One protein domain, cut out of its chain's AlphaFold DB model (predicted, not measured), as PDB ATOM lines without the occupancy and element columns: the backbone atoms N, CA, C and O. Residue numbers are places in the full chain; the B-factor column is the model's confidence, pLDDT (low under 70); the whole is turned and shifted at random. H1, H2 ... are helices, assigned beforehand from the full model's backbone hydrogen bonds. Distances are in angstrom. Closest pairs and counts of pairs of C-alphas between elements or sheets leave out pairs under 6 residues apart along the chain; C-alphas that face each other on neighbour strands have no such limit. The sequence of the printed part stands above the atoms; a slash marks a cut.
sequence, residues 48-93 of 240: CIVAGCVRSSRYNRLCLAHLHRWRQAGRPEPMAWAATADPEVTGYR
ATOM      1  N   CYS A  48     221.687 317.588 265.115       92.12
ATOM      2  CA  CYS A  48     222.075 317.256 263.753       92.12
ATOM      3  C   CYS A  48     220.839 316.951 262.890       92.12
ATOM      4  O   CYS A  48     219.932 316.256 263.334       92.12
ATOM      5  N   ILE A  49     220.825 317.418 261.638       94.69
ATOM      6  CA  ILE A  49     219.721 317.153 260.693       94.69
ATOM      7  C   ILE A  49     219.664 315.715 260.172       94.69
ATOM      8  O   ILE A  49     218.676 315.346 259.546       94.69
ATOM      9  N   VAL A  50     220.704 314.909 260.390       94.81
ATOM     10  CA  VAL A  50     220.682 313.489 260.021       94.81
ATOM     11  C   VAL A  50     219.740 312.753 260.971       94.81
ATOM     12  O   VAL A  50     219.974 312.733 262.180       94.81
ATOM     13  N   ALA A  51     218.680 312.151 260.432       92.06
ATOM     14  CA  ALA A  51     217.659 311.465 261.218       92.06
ATOM     15  C   ALA A  51     218.269 310.328 262.054       92.06
ATOM     16  O   ALA A  51     218.961 309.468 261.521       92.06
ATOM     17  N   GLY A  52     218.024 310.331 263.368       88.88
ATOM     18  CA  GLY A  52     218.609 309.368 264.314       88.88
ATOM     19  C   GLY A  52     219.968 309.781 264.896       88.88
ATOM     20  O   GLY A  52     220.465 309.124 265.809       88.88
ATOM     21  N   CYS A  53     220.570 310.881 264.433       89.94
ATOM     22  CA  CYS A  53     221.774 311.431 265.049       89.94
ATOM     23  C   CYS A  53     221.419 312.287 266.274       89.94
ATOM     24  O   CYS A  53     220.723 313.292 266.168       89.94
ATOM     25  N   VAL A  54     221.957 311.925 267.437       85.50
ATOM     26  CA  VAL A  54     221.652 312.576 268.728       85.50
ATOM     27  C   VAL A  54     222.610 313.715 269.094       85.50
ATOM     28  O   VAL A  54     222.686 314.112 270.248       85.50
ATOM     29  N   ARG A  55     223.392 314.221 268.135       86.56
ATOM     30  CA  ARG A  55     224.495 315.164 268.383       86.56
ATOM     31  C   ARG A  55     224.087 316.614 268.187       86.56
ATOM     32  O   ARG A  55     223.335 316.916 267.261       86.56
ATOM     33  N   SER A  56     224.703 317.521 268.942       88.19
ATOM     34  CA  SER A  56     224.645 318.959 268.668       88.19
ATOM     35  C   SER A  56     225.196 319.286 267.277       88.19
ATOM     36  O   SER A  56     226.247 318.789 266.847       88.19
ATOM     37  N   SER A  57     224.496 320.151 266.548       89.69
ATOM     38  CA  SER A  57     224.922 320.566 265.215       89.69
ATOM     39  C   SER A  57     226.044 321.614 265.244       89.69
ATOM     40  O   SER A  57     226.453 322.144 266.278       89.69
ATOM     41  N   ARG A  58     226.636 321.887 264.084       84.00
ATOM     42  CA  ARG A  58     227.665 322.910 263.868       84.00
ATOM     43  C   ARG A  58     227.252 323.765 262.670       84.00
ATOM     44  O   ARG A  58     226.341 324.577 262.771       84.00
ATOM     45  N   TYR A  59     227.925 323.583 261.542       84.12
ATOM     46  CA  TYR A  59     227.646 324.266 260.285       84.12
ATOM     47  C   TYR A  59     226.658 323.442 259.450       84.12
ATOM     48  O   TYR A  59     226.682 322.214 259.526       84.12
ATOM     49  N   ASN A  60     225.791 324.098 258.672       87.56
ATOM     50  CA  ASN A  60     224.734 323.444 257.880       87.56
ATOM     51  C   ASN A  60     223.817 322.511 258.697       87.56
ATOM     52  O   ASN A  60     223.274 321.549 258.166       87.56
ATOM     53  N   ARG A  61     223.669 322.773 260.003       91.06
ATOM     54  CA  ARG A  61     222.974 321.903 260.965       91.06
ATOM     55  C   ARG A  61     223.494 320.451 261.014       91.06
ATOM     56  O   ARG A  61     222.791 319.559 261.472       91.06
ATOM     57  N   LEU A  62     224.743 320.207 260.620       91.75
ATOM     58  CA  LEU A  62     225.407 318.904 260.732       91.75
ATOM     59  C   LEU A  62     226.322 318.871 261.961       91.75
ATOM     60  O   LEU A  62     226.989 319.864 262.255       91.75
ATOM     61  N   CYS A  63     226.394 317.744 262.674       90.25
ATOM     62  CA  CYS A  63     227.413 317.541 263.713       90.25
ATOM     63  C   CYS A  63     228.821 317.474 263.088       90.25
ATOM     64  O   CYS A  63     228.954 317.339 261.874       90.25
ATOM     65  N   LEU A  64     229.894 317.537 263.887       86.38
ATOM     66  CA  LEU A  64     231.266 317.570 263.349       86.38
ATOM     67  C   LEU A  64     231.592 316.362 262.449       86.38
ATOM     68  O   LEU A  64     232.195 316.518 261.388       86.38
ATOM     69  N   ALA A  65     231.158 315.168 262.847       87.75
ATOM     70  CA  ALA A  65     231.418 313.945 262.096       87.75
ATOM     71  C   ALA A  65     230.615 313.873 260.786       87.75
ATOM     72  O   ALA A  65     231.172 313.545 259.738       87.75
ATOM     73  N   HIS A  66     229.327 314.237 260.809       92.44
ATOM     74  CA  HIS A  66     228.525 314.320 259.586       92.44
ATOM     75  C   HIS A  66     228.984 315.458 258.676       92.44
ATOM     76  O   HIS A  66     229.022 315.276 257.468       92.44
ATOM     77  N   LEU A  67     229.430 316.585 259.231       91.88
ATOM     78  CA  LEU A  67     230.020 317.682 258.467       91.88
ATOM     79  C   LEU A  67     231.283 317.227 257.721       91.88
ATOM     80  O   LEU A  67     231.483 317.612 256.570       91.88
ATOM     81  N   HIS A  68     232.122 316.397 258.346       90.19
ATOM     82  CA  HIS A  68     233.293 315.814 257.689       90.19
ATOM     83  C   HIS A  68     232.897 314.890 256.525       90.19
ATOM     84  O   HIS A  68     233.393 315.070 255.414       90.19
ATOM     85  N   ARG A  69     231.949 313.968 256.743       92.25
ATOM     86  CA  ARG A  69     231.445 313.059 255.695       92.25
ATOM     87  C   ARG A  69     230.767 313.811 254.547       92.25
ATOM     88  O   ARG A  69     231.007 313.509 253.385       92.25
ATOM     89  N   TRP A  70     229.975 314.833 254.856       95.06
ATOM     90  CA  TRP A  70     229.337 315.701 253.866       95.06
ATOM     91  C   TRP A  70     230.364 316.459 253.013       95.06
ATOM     92  O   TRP A  70     230.215 316.562 251.796       95.06
ATOM     93  N   ARG A  71     231.458 316.943 253.626       94.69
ATOM     94  CA  ARG A  71     232.581 317.549 252.887       94.69
ATOM     95  C   ARG A  71     233.263 316.541 251.962       94.69
ATOM     96  O   ARG A  71     233.582 316.908 250.837       94.69
ATOM     97  N   GLN A  72     233.465 315.301 252.414       93.81
ATOM     98  CA  GLN A  72     234.030 314.222 251.592       93.81
ATOM     99  C   GLN A  72     233.112 313.829 250.427       93.81
ATOM    100  O   GLN A  72     233.603 313.493 249.358       93.81
ATOM    101  N   ALA A  73     231.794 313.942 250.603       94.00
ATOM    102  CA  ALA A  73     230.800 313.700 249.559       94.00
ATOM    103  C   ALA A  73     230.687 314.840 248.522       94.00
ATOM    104  O   ALA A  73     229.768 314.833 247.712       94.00
ATOM    105  N   GLY A  74     231.577 315.838 248.552       95.75
ATOM    106  CA  GLY A  74     231.575 316.938 247.583       95.75
ATOM    107  C   GLY A  74     230.631 318.093 247.925       95.75
ATOM    108  O   GLY A  74     230.361 318.924 247.066       95.75
ATOM    109  N   ARG A  75     230.166 318.190 249.178       95.50
ATOM    110  CA  ARG A  75     229.275 319.267 249.658       95.50
ATOM    111  C   ARG A  75     227.943 319.393 248.881       95.50
ATOM    112  O   ARG A  75     227.593 320.503 248.478       95.50
ATOM    113  N   PRO A  76     227.186 318.297 248.692       95.81
ATOM    114  CA  PRO A  76     225.846 318.341 248.094       95.81
ATOM    115  C   PRO A  76     224.870 319.185 248.932       95.81
ATOM    116  O   PRO A  76     225.210 319.637 250.027       95.81
ATOM    117  N   GLU A  77     223.636 319.381 248.463       95.50
ATOM    118  CA  GLU A  77     222.604 320.056 249.263       95.50
ATOM    119  C   GLU A  77     222.453 319.354 250.638       95.50
ATOM    120  O   GLU A  77     222.283 318.130 250.681       95.50
ATOM    121  N   PRO A  78     222.609 320.077 251.770       92.19
ATOM    122  CA  PRO A  78     222.696 319.458 253.090       92.19
ATOM    123  C   PRO A  78     221.501 318.592 253.485       92.19
ATOM    124  O   PRO A  78     221.706 317.553 254.113       92.19
ATOM    125  N   MET A  79     220.276 319.004 253.160       93.81
ATOM    126  CA  MET A  79     219.064 318.307 253.589       93.81
ATOM    127  C   MET A  79     218.862 316.999 252.814       93.81
ATOM    128  O   MET A  79     218.628 315.956 253.422       93.81
ATOM    129  N   ALA A  80     219.061 317.026 251.496       94.62
ATOM    130  CA  ALA A  80     219.035 315.854 250.628       94.62
ATOM    131  C   ALA A  80     220.123 314.839 251.011       94.62
ATOM    132  O   ALA A  80     219.868 313.637 251.084       94.62
ATOM    133  N   TRP A  81     221.331 315.313 251.320       96.31
ATOM    134  CA  TRP A  81     222.397 314.437 251.799       96.31
ATOM    135  C   TRP A  81     222.071 313.831 253.165       96.31
ATOM    136  O   TRP A  81     222.227 312.626 253.360       96.31
ATOM    137  N   ALA A  82     221.581 314.640 254.107       95.56
ATOM    138  CA  ALA A  82     221.260 314.182 255.453       95.56
ATOM    139  C   ALA A  82     220.153 313.117 255.478       95.56
ATOM    140  O   ALA A  82     220.197 312.236 256.333       95.56
ATOM    141  N   ALA A  83     219.215 313.157 254.526       95.00
ATOM    142  CA  ALA A  83     218.148 312.166 254.387       95.00
ATOM    143  C   ALA A  83     218.655 310.743 254.076       95.00
ATOM    144  O   ALA A  83     217.941 309.776 254.321       95.00
ATOM    145  N   THR A  84     219.876 310.606 253.552       93.38
ATOM    146  CA  THR A  84     220.479 309.311 253.177       93.38
ATOM    147  C   THR A  84     221.714 308.958 254.008       93.38
ATOM    148  O   THR A  84     222.258 307.858 253.896       93.38
ATOM    149  N   ALA A  85     222.189 309.882 254.843       92.69
ATOM    150  CA  ALA A  85     223.391 309.684 255.628       92.69
ATOM    151  C   ALA A  85     223.137 308.724 256.799       92.69
ATOM    152  O   ALA A  85     222.242 308.937 257.606       92.69
ATOM    153  N   ASP A  86     223.997 307.712 256.940       89.75
ATOM    154  CA  ASP A  86     224.032 306.855 258.135       89.75
ATOM    155  C   ASP A  86     224.139 307.713 259.420       89.75
ATOM    156  O   ASP A  86     225.095 308.501 259.521       89.75
ATOM    157  N   PRO A  87     223.199 307.604 260.380       87.38
ATOM    158  CA  PRO A  87     223.214 308.388 261.614       87.38
ATOM    159  C   PRO A  87     224.386 308.062 262.534       87.38
ATOM    160  O   PRO A  87     224.774 308.908 263.345       87.38
ATOM    161  N   GLU A  88     224.980 306.878 262.407       81.81
ATOM    162  CA  GLU A  88     226.128 306.512 263.215       81.81
ATOM    163  C   GLU A  88     227.368 307.308 262.801       81.81
ATOM    164  O   GLU A  88     227.748 307.412 261.629       81.81
ATOM    165  N   VAL A  89     228.039 307.880 263.799       70.75
ATOM    166  CA  VAL A  89     229.210 308.730 263.593       70.75
ATOM    167  C   VAL A  89     230.428 308.246 264.358       70.75
ATOM    168  O   VAL A  89     230.350 307.758 265.489       70.75
ATOM    169  N   THR A  90     231.593 308.440 263.741       59.28
ATOM    170  CA  THR A  90     232.908 308.195 264.335       59.28
ATOM    171  C   THR A  90     233.027 308.905 265.684       59.28
ATOM    172  O   THR A  90     232.778 310.105 265.790       59.28
ATOM    173  N   GLY A  91     233.400 308.159 266.727       59.66
ATOM    174  CA  GLY A  91     233.438 308.644 268.111       59.66
ATOM    175  C   GLY A  91     232.265 308.175 268.978       59.66
ATOM    176  O   GLY A  91     232.403 308.233 270.192       59.66
ATOM    177  N   TYR A  92     231.181 307.673 268.372       60.22
ATOM    178  CA  TYR A  92     230.087 306.942 269.040       60.22
ATOM    179  C   TYR A  92     229.765 305.594 268.378       60.22
ATOM    180  O   TYR A  92     229.162 304.736 269.017       60.22
ATOM    181  N   ARG A  93     230.196 305.368 267.127       65.19
ATOM    182  CA  ARG A  93     230.200 304.023 266.540       65.19
ATOM    183  C   ARG A  93     231.031 303.090 267.434       65.19
ATOM    184  O   ARG A  93     232.165 303.462 267.770       65.19
TER     185      ARG A  93
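AT A GLANCE: This is residues 48 to 93 of the 240 residues of the protein "Phage integrase family domain protein" of Mycobacterium xenopi 4042 (UniProt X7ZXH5). This domain has little regular structure: a short helix, H1, and a one-turn helix, H2, lie near each other, the unnamed residues 48 to 63 make a wide loop beside them, and residues 83 to 93 run from H2 back past that loop. The printed part has 46 residues, with two named helices, H1 then H2, and no named strand; the class is all helix, though the helices hold only 14 of the 46 residues. It is compact, with a radius of gyration of the C-alphas of 9.1 A, and spans 24 by 18 by 17 A.

HOW THE PARTS SIT: Look first at H1, residues 64 to 72, then at H2, residues 78 to 82. They are close but not clearly touching; their closest C-alphas, those of Trp 70 and Trp 81, are 7.4 A apart. In H1 and H2 every O i to N i+4 pair is within hydrogen-bond range.

IN THESE COORDINATES: Find C-alpha 64 at (231.266, 317.570, 263.349); from there H1 runs 12.5 A to C-alpha 72. H2 runs 6.0 A, ending at C-alpha 82, (221.260, 314.182, 255.453).

THE WHOLE: The C-alphas farthest apart, those of Glu 77 and Tyr 92, are 24.9 A apart. The link from H1 to H2 is tight, and the printed part has no cut. The model's pLDDT is under 70 at residues 90 to 93.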